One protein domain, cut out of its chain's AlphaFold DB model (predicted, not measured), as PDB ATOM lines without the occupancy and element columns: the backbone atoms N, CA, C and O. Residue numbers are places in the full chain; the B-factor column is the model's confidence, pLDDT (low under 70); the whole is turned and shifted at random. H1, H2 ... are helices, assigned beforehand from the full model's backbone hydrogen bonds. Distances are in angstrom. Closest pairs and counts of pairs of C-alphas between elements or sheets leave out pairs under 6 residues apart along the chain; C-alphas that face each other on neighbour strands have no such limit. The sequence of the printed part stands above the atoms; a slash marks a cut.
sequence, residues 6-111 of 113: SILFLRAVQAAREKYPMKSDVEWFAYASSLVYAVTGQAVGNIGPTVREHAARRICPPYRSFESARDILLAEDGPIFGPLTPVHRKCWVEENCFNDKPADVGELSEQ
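Overview. This is residues 6 to 111 of the 113 residues of an uncharacterized protein of Candidatus Moranbacteria bacterium (UniProt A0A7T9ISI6). H2 sits in the middle, with H1, H3 and H4 packed on it crosswise; H5 packs on H3, and H6 lies beyond, at the end far from H1. The 106 printed residues have six named helices, H1 to H6 in order, and no named strand: all helix. The whole is compact, radius of gyration of the C-alphas 12.6 A, spanning 35 by 31 by 25 A.

Arrangement. Start at H1, residues 6 to 19; it touches the hub H2, residues 25 to 40, at a steep tilt of 51 degrees, closest C-alphas Ala 12 and Ala 32, 4.8 A. With residues 33 to 39 alone H2 touches H3, residues 51 to 59, closest C-alphas Ala 38 and Arg 57, 3.9 A. H4, residues 66 to 73, touches H2, closest C-alphas Phe 66 and Val 39, 6.3 A. H5, residues 86 to 94, touches H3, closest C-alphas His 88 and Ala 55, 5.3 A. H6, residues 102 to 110, is close but not clearly touching H5. In the six helices every O i to N i+4 pair is within hydrogen-bond range.

Along the chain. Find C-alpha 6 at (149.270, 78.371, 152.849); H1 runs 20.1 A, H2 22.0 A. H6 ends at (124.559, 104.131, 150.100).

Size, cuts and confidence. The printed part has no cut; residues 74 to 85 form a long link. pLDDT is under 70 at residues 46, 61 to 64 and 111.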
ATOM      1  N   SER A   6     149.062  78.147 151.422       88.44
ATOM      2  CA  SER A   6     149.270  78.371 152.849       88.44
ATOM      3  C   SER A   6     150.572  79.129 153.114       88.44
ATOM      4  O   SER A   6     150.611  80.018 153.964       88.44
ATOM      5  N   ILE A   7     151.637  78.836 152.361       90.88
ATOM      6  CA  ILE A   7     152.923  79.538 152.460       90.88
ATOM      7  C   ILE A   7     152.779  80.974 151.952       90.88
ATOM      8  O   ILE A   7     153.243  81.903 152.615       90.88
ATOM      9  N   LEU A   8     152.118  81.177 150.807       90.50
ATOM     10  CA  LEU A   8     151.876  82.519 150.262       90.50
ATOM     11  C   LEU A   8     151.037  83.368 151.220       90.50
ATOM     12  O   LEU A   8     151.369  84.526 151.473       90.50
ATOM     13  N   PHE A   9     149.999  82.769 151.803       93.25
ATOM     14  CA  PHE A   9     149.153  83.408 152.799       93.25
ATOM     15  C   PHE A   9     149.961  83.821 154.035       93.25
ATOM     16  O   PHE A   9     149.956  84.993 154.404       93.25
ATOM     17  N   LEU A  10     150.723  82.905 154.645       94.50
ATOM     18  CA  LEU A  10     151.520  83.206 155.840       94.50
ATOM     19  C   LEU A  10     152.593  84.276 155.576       94.50
ATOM     20  O   LEU A  10     152.761  85.184 156.391       94.50
ATOM     21  N   ARG A  11     153.265  84.228 154.417       94.94
ATOM     22  CA  ARG A  11     154.208  85.277 153.984       94.94
ATOM     23  C   ARG A  11     153.516  86.635 153.855       94.94
ATOM     24  O   ARG A  11     154.084  87.653 154.248       94.94
ATOM     25  N   ALA A  12     152.300  86.663 153.315       94.75
ATOM     26  CA  ALA A  12     151.519  87.886 153.173       94.75
ATOM     27  C   ALA A  12     151.092  88.456 154.536       94.75
ATOM     28  O   ALA A  12     151.260  89.652 154.773       94.75
ATOM     29  N   VAL A  13     150.617  87.606 155.453       96.25
ATOM     30  CA  VAL A  13     150.276  88.006 156.830       96.25
ATOM     31  C   VAL A  13     151.483  88.625 157.523       96.25
ATOM     32  O   VAL A  13     151.367  89.699 158.110       96.25
ATOM     33  N   GLN A  14     152.649  87.980 157.427       96.75
ATOM     34  CA  GLN A  14     153.875  88.495 158.025       96.75
ATOM     35  C   GLN A  14     154.231  89.882 157.470       96.75
ATOM     36  O   GLN A  14     154.457  90.804 158.250       96.75
ATOM     37  N   ALA A  15     154.193  90.063 156.147       95.62
ATOM     38  CA  ALA A  15     154.478  91.354 155.523       95.62
ATOM     39  C   ALA A  15     153.506  92.462 155.979       95.62
ATOM     40  O   ALA A  15     153.926  93.591 156.238       95.62
ATOM     41  N   ALA A  16     152.212  92.150 156.109       95.44
ATOM     42  CA  ALA A  16     151.224  93.108 156.602       95.44
ATOM     43  C   ALA A  16     151.425  93.468 158.070       95.44
ATOM     44  O   ALA A  16     151.341  94.644 158.426       95.44
ATOM     45  N   ARG A  17     151.737  92.479 158.904       96.44
ATOM     46  CA  ARG A  17     152.017  92.680 160.323       96.44
ATOM     47  C   ARG A  17     153.270  93.521 160.553       96.44
ATOM     48  O   ARG A  17     153.270  94.376 161.430       96.44
ATOM     49  N   GLU A  18     154.322  93.293 159.773       96.25
ATOM     50  CA  GLU A  18     155.568  94.060 159.861       96.25
ATOM     51  C   GLU A  18     155.360  95.525 159.463       96.25
ATOM     52  O   GLU A  18     155.856  96.421 160.144       96.25
ATOM     53  N   LYS A  19     154.595  95.784 158.394       94.94
ATOM     54  CA  LYS A  19     154.337  97.154 157.931       94.94
ATOM     55  C   LYS A  19     153.304  97.892 158.786       94.94
ATOM     56  O   LYS A  19     153.464  99.082 159.041       94.94
ATOM     57  N   TYR A  20     152.258  97.199 159.227       94.25
ATOM     58  CA  TYR A  20     151.144  97.776 159.980       94.25
ATOM     59  C   TYR A  20     150.896  97.017 161.293       94.25
ATOM     60  O   TYR A  20     149.846  96.391 161.457       94.25
ATOM     61  N   PRO A  21     151.817  97.100 162.270       95.00
ATOM     62  CA  PRO A  21     151.724  96.337 163.518       95.00
ATOM     63  C   PRO A  21     150.546  96.743 164.416       95.00
ATOM     64  O   PRO A  21     150.192  96.001 165.326       95.00
ATOM     65  N   MET A  22     149.938  97.907 164.168       94.31
ATOM     66  CA  MET A  22     148.783  98.420 164.920       94.31
ATOM     67  C   MET A  22     147.430  97.959 164.357       94.31
ATOM     68  O   MET A  22     146.393  98.235 164.959       94.31
ATOM     69  N   LYS A  23     147.420  97.318 163.183       90.44
ATOM     70  CA  LYS A  23     146.205  96.775 162.562       90.44
ATOM     71  C   LYS A  23     145.803  95.463 163.238       90.44
ATOM     72  O   LYS A  23     146.606  94.830 163.913       90.44
ATOM     73  N   SER A  24     144.544  95.074 163.082       91.81
ATOM     74  CA  SER A  24     144.037  93.821 163.651       91.81
ATOM     75  C   SER A  24     144.438  92.597 162.820       91.81
ATOM     76  O   SER A  24     144.632  92.700 161.607       91.81
ATOM     77  N   ASP A  25     144.450  91.413 163.444       92.31
ATOM     78  CA  ASP A  25     144.651  90.128 162.752       92.31
ATOM     79  C   ASP A  25     143.696  89.961 161.561       92.31
ATOM     80  O   ASP A  25     144.095  89.519 160.488       92.31
ATOM     81  N   VAL A  26     142.436  90.383 161.721       89.50
ATOM     82  CA  VAL A  26     141.411  90.327 160.666       89.50
ATOM     83  C   VAL A  26     141.813  91.166 159.453       89.50
ATOM     84  O   VAL A  26     141.609  90.749 158.314       89.50
ATOM     85  N   GLU A  27     142.402  92.342 159.666       89.81
ATOM     86  CA  GLU A  27     142.879  93.194 158.577       89.81
ATOM     87  C   GLU A  27     144.120  92.607 157.895       89.81
ATOM     88  O   GLU A  27     144.213  92.659 156.667       89.81
ATOM     89  N   TRP A  28     145.036  91.999 158.654       94.12
ATOM     90  CA  TRP A  28     146.184  91.286 158.085       94.12
ATOM     91  C   TRP A  28     145.750  90.070 157.259       94.12
ATOM     92  O   TRP A  28     146.281  89.846 156.170       94.12
ATOM     93  N   PHE A  29     144.759  89.312 157.729       92.62
ATOM     94  CA  PHE A  29     144.212  88.165 157.004       92.62
ATOM     95  C   PHE A  29     143.453  88.589 155.748       92.62
ATOM     96  O   PHE A  29     143.659  87.987 154.700       92.62
ATOM     97  N   ALA A  30     142.657  89.661 155.805       91.12
ATOM     98  CA  ALA A  30     141.972  90.195 154.626       91.12
ATOM     99  C   ALA A  30     142.966  90.603 153.523       91.12
ATOM    100  O   ALA A  30     142.747  90.324 152.341       91.12
ATOM    101  N   TYR A  31     144.091  91.214 153.908       94.19
ATOM    102  CA  TYR A  31     145.186  91.488 152.983       94.19
ATOM    103  C   TYR A  31     145.787  90.218 152.391       94.19
ATOM    104  O   TYR A  31     145.951  90.128 151.174       94.19
ATOM    105  N   ALA A  32     146.101  89.238 153.236       94.44
ATOM    106  CA  ALA A  32     146.711  88.000 152.787       94.44
ATOM    107  C   ALA A  32     145.808  87.241 151.805       94.44
ATOM    108  O   ALA A  32     146.287  86.842 150.743       94.44
ATOM    109  N   SER A  33     144.509  87.127 152.093       92.75
ATOM    110  CA  SER A  33     143.544  86.515 151.174       92.75
ATOM    111  C   SER A  33     143.468  87.272 149.846       92.75
ATOM    112  O   SER A  33     143.521  86.649 148.790       92.75
ATOM    113  N   SER A  34     143.480  88.610 149.879       92.12
ATOM    114  CA  SER A  34     143.471  89.451 148.670       92.12
ATOM    115  C   SER A  34     144.714  89.298 147.810       92.12
ATOM    116  O   SER A  34     144.603  89.222 146.587       92.12
ATOM    117  N   LEU A  35     145.893  89.216 148.426       92.50
ATOM    118  CA  LEU A  35     147.130  88.993 147.688       92.50
ATOM    119  C   LEU A  35     147.152  87.604 147.050       92.50
ATOM    120  O   LEU A  35     147.464  87.484 145.866       92.50
ATOM    121  N   VAL A  36     146.795  86.568 147.811       91.56
ATOM    122  CA  VAL A  36     146.717  85.203 147.284       91.56
ATOM    123  C   VAL A  36     145.711  85.144 146.141       91.56
ATOM    124  O   VAL A  36     146.065  84.694 145.056       91.56
ATOM    125  N   TYR A  37     144.500  85.668 146.335       91.19
ATOM    126  CA  TYR A  37     143.461  85.655 145.312       91.19
ATOM    127  C   TYR A  37     143.881  86.407 144.045       91.19
ATOM    128  O   TYR A  37     143.624  85.937 142.936       91.19
ATOM    129  N   ALA A  38     144.575  87.540 144.175       90.12
ATOM    130  CA  ALA A  38     145.086  88.278 143.025       90.12
ATOM    131  C   ALA A  38     146.137  87.483 142.228       90.12
ATOM    132  O   ALA A  38     146.137  87.528 140.998       90.12
ATOM    133  N   VAL A  39     147.015  86.745 142.915       89.06
ATOM    134  CA  VAL A  39     148.138  86.018 142.298       89.06
ATOM    135  C   VAL A  39     147.717  84.651 141.753       89.06
ATOM    136  O   VAL A  39     148.123  84.276 140.657       89.06
ATOM    137  N   THR A  40     146.912  83.892 142.497       87.00
ATOM    138  CA  THR A  40     146.565  82.496 142.171       87.00
ATOM    139  C   THR A  40     145.166  82.360 141.583       87.00
ATOM    140  O   THR A  40     144.841  81.364 140.938       87.00
ATOM    141  N   GLY A  41     144.306  83.351 141.817       87.38
ATOM    142  CA  GLY A  41     142.892  83.287 141.487       87.38
ATOM    143  C   GLY A  41     142.061  82.370 142.381       87.38
ATOM    144  O   GLY A  41     140.885  82.161 142.074       87.38
ATOM    145  N   GLN A  42     142.647  81.831 143.451       85.69
ATOM    146  CA  GLN A  42     141.995  80.937 144.403       85.69
ATOM    147  C   GLN A  42     141.712  81.688 145.702       85.69
ATOM    148  O   GLN A  42     142.609  82.296 146.284       85.69
ATOM    149  N   ALA A  43     140.449  81.683 146.130       81.38
ATOM    150  CA  ALA A  43     140.041  82.349 147.360       81.38
ATOM    151  C   ALA A  43     140.520  81.539 148.570       81.38
ATOM    152  O   ALA A  43     140.436  80.309 148.579       81.38
ATOM    153  N   VAL A  44     141.004  82.230 149.600       75.06
ATOM    154  CA  VAL A  44     141.405  81.593 150.857       75.06
ATOM    155  C   VAL A  44     140.164  81.484 151.745       75.06
ATOM    156  O   VAL A  44     139.874  82.366 152.547       75.06
ATOM    157  N   GLY A  45     139.383  80.418 151.547       70.25
ATOM    158  CA  GLY A  45     138.138  80.147 152.278       70.25
ATOM    159  C   GLY A  45     137.029  79.557 151.397       70.25
ATOM    160  O   GLY A  45     137.121  79.557 150.175       70.25
ATOM    161  N   ASN A  46     135.956  79.061 152.023       66.62
ATOM    162  CA  ASN A  46     134.887  78.313 151.332       66.62
ATOM    163  C   ASN A  46     133.698  79.165 150.858       66.62
ATOM    164  O   ASN A  46     132.737  78.616 150.326       66.62
ATOM    165  N   ILE A  47     133.723  80.480 151.089       72.50
ATOM    166  CA  ILE A  47     132.547  81.350 150.901       72.50
ATOM    167  C   ILE A  47     132.639  82.197 149.626       72.50
ATOM    168  O   ILE A  47     131.622  82.686 149.152       72.50
ATOM    169  N   GLY A  48     133.834  82.316 149.042       80.94
ATOM    170  CA  GLY A  48     134.104  83.166 147.884       80.94
ATOM    171  C   GLY A  48     134.812  84.477 148.254       80.94
ATOM    172  O   GLY A  48     134.984  84.765 149.438       80.94
ATOM    173  N   PRO A  49     135.274  85.232 147.244       88.38
ATOM    174  CA  PRO A  49     136.020  86.475 147.426       88.38
ATOM    175  C   PRO A  49     135.129  87.668 147.808       88.38
ATOM    176  O   PRO A  49     134.000  87.810 147.339       88.38
ATOM    177  N   THR A  50     135.688  88.557 148.614       91.94
ATOM    178  CA  THR A  50     135.199  89.900 148.948       91.94
ATOM    179  C   THR A  50     135.405  90.879 147.786       91.94
ATOM    180  O   THR A  50     136.190  90.649 146.862       91.94
ATOM    181  N   VAL A  51     134.772  92.047 147.876       94.06
ATOM    182  CA  VAL A  51     134.955  93.182 146.967       94.06
ATOM    183  C   VAL A  51     136.416  93.629 146.894       94.06
ATOM    184  O   VAL A  51     136.900  93.996 145.823       94.06
ATOM    185  N   ARG A  52     137.147  93.573 148.017       93.62
ATOM    186  CA  ARG A  52     138.567  93.950 148.071       93.62
ATOM    187  C   ARG A  52     139.459  92.894 147.432       93.62
ATOM    188  O   ARG A  52     140.421  93.261 146.764       93.62
ATOM    189  N   GLU A  53     139.118  91.612 147.544       92.81
ATOM    190  CA  GLU A  53     139.813  90.533 146.832       92.81
ATOM    191  C   GLU A  53     139.593  90.641 145.316       92.81
ATOM    192  O   GLU A  53     140.553  90.599 144.541       92.81
ATOM    193  N   HIS A  54     138.356  90.880 144.876       92.69
ATOM    194  CA  HIS A  54     138.053  91.139 143.464       92.69
ATOM    195  C   HIS A  54     138.780  92.374 142.930       92.69
ATOM    196  O   HIS A  54     139.433  92.318 141.882       92.69
ATOM    197  N   ALA A  55     138.758  93.478 143.680       93.44
ATOM    198  CA  ALA A  55     139.486  94.687 143.315       93.44
ATOM    199  C   ALA A  55     140.998  94.437 143.239       93.44
ATOM    200  O   ALA A  55     141.644  94.875 142.283       93.44
ATOM    201  N   ALA A  56     141.559  93.681 144.189       92.06
ATOM    202  CA  ALA A  56     142.961  93.284 144.177       92.06
ATOM    203  C   ALA A  56     143.320  92.536 142.895       92.06
ATOM    204  O   ALA A  56     144.321  92.862 142.261       92.06
ATOM    205  N   ARG A  57     142.476  91.597 142.461       90.25
ATOM    206  CA  ARG A  57     142.681  90.836 141.224       90.25
ATOM    207  C   ARG A  57     142.538  91.680 139.956       90.25
ATOM    208  O   ARG A  57     143.250  91.448 138.982       90.25
ATOM    209  N   ARG A  58     141.651  92.680 139.942       90.44
ATOM    210  CA  ARG A  58     141.550  93.624 138.813       90.44
ATOM    211  C   ARG A  58     142.760  94.561 138.727       90.44
ATOM    212  O   ARG A  58     143.194  94.894 137.627       90.44
ATOM    213  N   ILE A  59     143.305  94.986 139.868       88.50
ATOM    214  CA  ILE A  59     144.447  95.917 139.957       88.50
ATOM    215  C   ILE A  59     145.781  95.201 139.713       88.50
ATOM    216  O   ILE A  59     146.683  95.735 139.059       88.50
ATOM    217  N   CYS A  60     145.905  93.987 140.237       85.12
ATOM    218  CA  CYS A  60     147.039  93.101 140.050       85.12
ATOM    219  C   CYS A  60     146.611  91.972 139.107       85.12
ATOM    220  O   CYS A  60     146.122  90.950 139.583       85.12
ATOM    221  N   PRO A  61     146.773  92.135 137.777       67.00
ATOM    222  CA  PRO A  61     146.417  91.079 136.841       67.00
ATOM    223  C   PRO A  61     147.188  89.787 137.169       67.00
ATOM    224  O   PRO A  61     148.323  89.874 137.653       67.00
ATOM    225  N   PRO A  62     146.627  88.605 136.842       59.66
ATOM    226  CA  PRO A  62     147.100  87.278 137.277       59.66
ATOM    227  C   PRO A  62     148.474  86.843 136.716       59.66
ATOM    228  O   PRO A  62     148.824  85.670 136.743       59.66
ATOM    229  N   TYR A  63     149.269  87.784 136.199       59.25
ATOM    230  CA  TYR A  63     150.613  87.576 135.651       59.25
ATOM    231  C   TYR A  63     151.690  88.406 136.366       59.25
ATOM    232  O   TYR A  63     152.833  88.452 135.913       59.25
ATOM    233  N   ARG A  64     151.347  89.101 137.459       67.94
ATOM    234  CA  ARG A  64     152.342  89.772 138.306       67.94
ATOM    235  C   ARG A  64     152.948  88.785 139.301       67.94
ATOM    236  O   ARG A  64     152.259  87.899 139.794       67.94
ATOM    237  N   SER A  65     154.235  88.956 139.609       85.31
ATOM    238  CA  SER A  65     154.879  88.180 140.673       85.31
ATOM    239  C   SER A  65     154.224  88.464 142.024       85.31
ATOM    240  O   SER A  65     153.672  89.551 142.235       85.31
ATOM    241  N   PHE A  66     154.340  87.512 142.951       87.12
ATOM    242  CA  PHE A  66     153.872  87.672 144.326       87.12
ATOM    243  C   PHE A  66     154.409  88.963 144.957       87.12
ATOM    244  O   PHE A  66     153.652  89.728 145.543       87.12
ATOM    245  N   GLU A  67     155.695  89.254 144.772       89.44
ATOM    246  CA  GLU A  67     156.363  90.437 145.314       89.44
ATOM    247  C   GLU A  67     155.798  91.737 144.727       89.44
ATOM    248  O   GLU A  67     155.540  92.686 145.463       89.44
ATOM    249  N   SER A  68     155.529  91.767 143.417       87.75
ATOM    250  CA  SER A  68     154.960  92.954 142.767       87.75
ATOM    251  C   SER A  68     153.527  93.211 143.230       87.75
ATOM    252  O   SER A  68     153.141  94.354 143.465       87.75
ATOM    253  N   ALA A  69     152.722  92.152 143.358       90.81
ATOM    254  CA  ALA A  69     151.362  92.268 143.862       90.81
ATOM    255  C   ALA A  69     151.355  92.668 145.347       90.81
ATOM    256  O   ALA A  69     150.571  93.533 145.733       90.81
ATOM    257  N   ARG A  70     152.271  92.117 146.155       91.75
ATOM    258  CA  ARG A  70     152.457  92.477 147.565       91.75
ATOM    259  C   ARG A  70     152.670  93.977 147.710       91.75
ATOM    260  O   ARG A  70     151.923  94.622 148.431       91.75
ATOM    261  N   ASP A  71     153.641  94.546 147.003       88.38
ATOM    262  CA  ASP A  71     154.017  95.951 147.198       88.38
ATOM    263  C   ASP A  71     152.876  96.922 146.858       88.38
ATOM    264  O   ASP A  71     152.688  97.926 147.545       88.38
ATOM    265  N   ILE A  72     152.062  96.583 145.855       89.31
ATOM    266  CA  ILE A  72     150.895  97.374 145.443       89.31
ATOM    267  C   ILE A  72     149.756  97.255 146.453       89.31
ATOM    268  O   ILE A  72     149.176  98.259 146.865       89.31
ATOM    269  N   LEU A  73     149.411  96.029 146.844       91.75
ATOM    270  CA  LEU A  73     148.271  95.783 147.727       91.75
ATOM    271  C   LEU A  73     148.555  96.214 149.170       91.75
ATOM    272  O   LEU A  73     147.623  96.492 149.921       91.75
ATOM    273  N   LEU A  74     149.832  96.282 149.552       91.69
ATOM    274  CA  LEU A  74     150.285  96.686 150.879       91.69
ATOM    275  C   LEU A  74     150.414  98.215 151.018       91.69
ATOM    276  O   LEU A  74     150.813  98.700 152.079       91.69
ATOM    277  N   ALA A  75     150.134  99.000 149.977       90.06
ATOM    278  CA  ALA A  75     150.085 100.460 150.071       90.06
ATOM    279  C   ALA A  75     148.990 100.921 151.056       90.06
ATOM    280  O   ALA A  75     147.949 100.275 151.180       90.06
ATOM    281  N   GLU A  76     149.242 102.006 151.791       86.81
ATOM    282  CA  GLU A  76     148.332 102.510 152.836       86.81
ATOM    283  C   GLU A  76     147.043 103.072 152.228       86.81
ATOM    284  O   GLU A  76     145.946 102.776 152.687       86.81
ATOM    285  N   ASP A  77     147.185 103.796 151.122       86.88
ATOM    286  CA  ASP A  77     146.122 104.247 150.224       86.88
ATOM    287  C   ASP A  77     145.775 103.200 149.145       86.88
ATOM    288  O   ASP A  77     145.057 103.481 148.183       86.88
ATOM    289  N   GLY A  78     146.288 101.977 149.305       86.12
ATOM    290  CA  GLY A  78     146.082 100.862 148.394       86.12
ATOM    291  C   GLY A  78     144.684 100.250 148.497       86.12
ATOM    292  O   GLY A  78     143.916 100.550 149.410       86.12
ATOM    293  N   PRO A  79     144.339  99.317 147.598       89.31
ATOM    294  CA  PRO A  79     142.984  98.765 147.511       89.31
ATOM    295  C   PRO A  79     142.541  97.972 148.749       89.31
ATOM    296  O   PRO A  79     141.352  97.765 148.968       89.31
ATOM    297  N   ILE A  80     143.471  97.526 149.591       92.25
ATOM    298  CA  ILE A  80     143.126  96.702 150.754       92.25
ATOM    299  C   ILE A  80     142.930  97.529 152.020       92.25
ATOM    300  O   ILE A  80     141.964  97.314 152.753       92.25
ATOM    301  N   PHE A  81     143.862  98.439 152.297       90.12
ATOM    302  CA  PHE A  81     143.879  99.217 153.536       90.12
ATOM    303  C   PHE A  81     143.327 100.632 153.365       90.12
ATOM    304  O   PHE A  81     142.912 101.238 154.352       90.12
ATOM    305  N   GLY A  82     143.295 101.125 152.129       89.75
ATOM    306  CA  GLY A  82     142.816 102.446 151.775       89.75
ATOM    307  C   GLY A  82     141.306 102.511 151.510       89.75
ATOM    308  O   GLY A  82     140.574 101.521 151.678       89.75
ATOM    309  N   PRO A  83     140.824 103.695 151.090       92.75
ATOM    310  CA  PRO A  83     139.413 103.944 150.808       92.75
ATOM    311  C   PRO A  83     138.910 103.167 149.583       92.75
ATOM    312  O   PRO A  83     139.686 102.766 148.710       92.75
ATOM    313  N   LEU A  84     137.588 102.990 149.482       93.38
ATOM    314  CA  LEU A  84     136.990 102.324 148.329       93.38
ATOM    315  C   LEU A  84     137.091 103.192 147.071       93.38
ATOM    316  O   LEU A  84     136.497 104.262 146.916       93.38
ATOM    317  N   THR A  85     137.854 102.681 146.117       93.19
ATOM    318  CA  THR A  85     138.036 103.275 144.789       93.19
ATOM    319  C   THR A  85     136.919 102.864 143.813       93.19
ATOM    320  O   THR A  85     136.183 101.909 144.079       93.19
ATOM    321  N   PRO A  86     136.815 103.499 142.626       94.31
ATOM    322  CA  PRO A  86     135.862 103.085 141.591       94.31
ATOM    323  C   PRO A  86     135.984 101.615 141.159       94.31
ATOM    324  O   PRO A  86     135.002 101.033 140.707       94.31
ATOM    325  N   VAL A  87     137.161 100.996 141.314       93.81
ATOM    326  CA  VAL A  87     137.344  99.566 141.020       93.81
ATOM    327  C   VAL A  87     136.517  98.704 141.973       93.81
ATOM    328  O   VAL A  87     135.856  97.783 141.512       93.81
ATOM    329  N   HIS A  88     136.485  99.040 143.266       95.12
ATOM    330  CA  HIS A  88     135.685  98.320 144.261       95.12
ATOM    331  C   HIS A  88     134.198  98.415 143.943       95.12
ATOM    332  O   HIS A  88     133.510  97.405 143.935       95.12
ATOM    333  N   ARG A  89     133.720  99.612 143.588       94.25
ATOM    334  CA  ARG A  89     132.327  99.816 143.162       94.25
ATOM    335  C   ARG A  89     131.969  98.977 141.945       94.25
ATOM    336  O   ARG A  89     130.907  98.373 141.897       94.25
ATOM    337  N   LYS A  90     132.877  98.897 140.974       93.62
ATOM    338  CA  LYS A  90     132.675  98.055 139.798       93.62
ATOM    339  C   LYS A  90     132.600  96.568 140.173       93.62
ATOM    340  O   LYS A  90     131.725  95.878 139.672       93.62
ATOM    341  N   CYS A  91     133.470  96.092 141.065       93.75
ATOM    342  CA  CYS A  91     133.414  94.721 141.578       93.75
ATOM    343  C   CYS A  91     132.124  94.449 142.363       93.75
ATOM    344  O   CYS A  91     131.520  93.408 142.158       93.75
ATOM    345  N   TRP A  92     131.672  95.393 143.189       94.38
ATOM    346  CA  TRP A  92     130.421  95.282 143.945       94.38
ATOM    347  C   TRP A  92     129.206  95.058 143.039       94.38
ATOM    348  O   TRP A  92     128.384  94.192 143.307       94.38
ATOM    349  N   VAL A  93     129.120  95.820 141.944       92.75
ATOM    350  CA  VAL A  93     127.982  95.764 141.014       92.75
ATOM    351  C   VAL A  93     128.066  94.565 140.065       92.75
ATOM    352  O   VAL A  93     127.047  93.978 139.711       92.75
ATOM    353  N   GLU A  94     129.265  94.228 139.588       93.25
ATOM    354  CA  GLU A  94     129.444  93.248 138.507       93.25
ATOM    355  C   GLU A  94     129.776  91.834 138.994       93.25
ATOM    356  O   GLU A  94     129.654  90.884 138.218       93.25
ATOM    357  N   GLU A  95     130.251  91.679 140.229       89.00
ATOM    358  CA  GLU A  95     130.800  90.421 140.730       89.00
ATOM    359  C   GLU A  95     130.084  89.950 141.994       89.00
ATOM    360  O   GLU A  95     129.660  90.735 142.838       89.00
ATOM    361  N   ASN A  96     129.997  88.629 142.157       87.44
ATOM    362  CA  ASN A  96     129.483  88.039 143.388       87.44
ATOM    363  C   ASN A  96     130.539  88.201 144.490       87.44
ATOM    364  O   ASN A  96     131.512  87.438 144.533       87.44
ATOM    365  N   CYS A  97     130.358  89.221 145.327       89.12
ATOM    366  CA  CYS A  97     131.189  89.515 146.489       89.12
ATOM    367  C   CYS A  97     130.605  88.839 147.743       89.12
ATOM    368  O   CYS A  97     129.387  88.801 147.926       89.12
ATOM    369  N   PHE A  98     131.465  88.283 148.597       86.12
ATOM    370  CA  PHE A  98     131.061  87.553 149.799       86.12
ATOM    371  C   PHE A  98     131.826  88.027 151.029       86.12
ATOM    372  O   PHE A  98     133.023  88.276 150.963       86.12
ATOM    373  N   ASN A  99     131.143  88.048 152.180       85.75
ATOM    374  CA  ASN A  99     131.735  88.341 153.492       85.75
ATOM    375  C   ASN A  99     132.480  89.691 153.556       85.75
ATOM    376  O   ASN A  99     133.498  89.825 154.241       85.75
ATOM    377  N   ASP A 100     131.975  90.688 152.830       87.38
ATOM    378  CA  ASP A 100     132.510  92.045 152.846       87.38
ATOM    379  C   ASP A 100     132.438  92.670 154.236       87.38
ATOM    380  O   ASP A 100     131.524  92.410 155.028       87.38
ATOM    381  N   LYS A 101     133.413  93.530 154.545       88.06
ATOM    382  CA  LYS A 101     133.422  94.240 155.824       88.06
ATOM    383  C   LYS A 101     132.146  95.084 155.930       88.06
ATOM    384  O   LYS A 101     131.833  95.795 154.976       88.06
ATOM    385  N   PRO A 102     131.458  95.118 157.088       89.56
ATOM    386  CA  PRO A 102     130.233  95.907 157.241       89.56
ATOM    387  C   PRO A 102     130.387  97.386 156.863       89.56
ATOM    388  O   PRO A 102     129.459  97.978 156.325       89.56
ATOM    389  N   ALA A 103     131.566  97.971 157.102       88.75
ATOM    390  CA  ALA A 103     131.876  99.337 156.685       88.75
ATOM    391  C   ALA A 103     131.930  99.492 155.155       88.75
ATOM    392  O   ALA A 103     131.399 100.466 154.631       88.75
ATOM    393  N   ASP A 104     132.514  98.517 154.446       90.62
ATOM    394  CA  ASP A 104     132.570  98.530 152.983       90.62
ATOM    395  C   ASP A 104     131.153  98.372 152.399       90.62
ATOM    396  O   ASP A 104     130.771  99.111 151.498       90.62
ATOM    397  N   VAL A 105     130.337  97.474 152.969       90.75
ATOM    398  CA  VAL A 105     128.923  97.298 152.583       90.75
ATOM    399  C   VAL A 105     128.118  98.583 152.797       90.75
ATOM    400  O   VAL A 105     127.326  98.963 151.935       90.75
ATOM    401  N   GLY A 106     128.318  99.267 153.928       90.56
ATOM    402  CA  GLY A 106     127.664 100.544 154.220       90.56
ATOM    403  C   GLY A 106     127.970 101.598 153.155       90.56
ATOM    404  O   GLY A 106     127.052 102.140 152.551       90.56
ATOM    405  N   GLU A 107     129.251 101.816 152.851       91.06
ATOM    406  CA  GLU A 107     129.666 102.806 151.848       91.06
ATOM    407  C   GLU A 107     129.176 102.460 150.428       91.06
ATOM    408  O   GLU A 107     128.774 103.351 149.676       91.06
ATOM    409  N   LEU A 108     129.197 101.178 150.046       90.12
ATOM    410  CA  LEU A 108     128.799 100.730 148.706       90.12
ATOM    411  C   LEU A 108     127.282 100.787 148.498       90.12
ATOM    412  O   LEU A 108     126.832 101.246 147.451       90.12
ATOM    413  N   SER A 109     126.500 100.384 149.499       85.75
ATOM    414  CA  SER A 109     125.032 100.362 149.414       85.75
ATOM    415  C   SER A 109     124.387 101.753 149.457       85.75
ATOM    416  O   SER A 109     123.306 101.951 148.902       85.75
ATOM    417  N   GLU A 110     125.040 102.743 150.074       73.31
ATOM    418  CA  GLU A 110     124.559 104.131 150.100       73.31
ATOM    419  C   GLU A 110     124.644 104.824 148.731       73.31
ATOM    420  O   GLU A 110     123.903 105.775 148.483       73.31
ATOM    421  N   GLN A 111     125.506 104.338 147.832       58.34
ATOM    422  CA  GLN A 111     125.736 104.922 146.504       58.34
ATOM    423  C   GLN A 111     124.909 104.265 145.383       58.34
ATOM    424  O   GLN A 111     124.983 104.712 144.240       58.34
TER     425      GLN A 111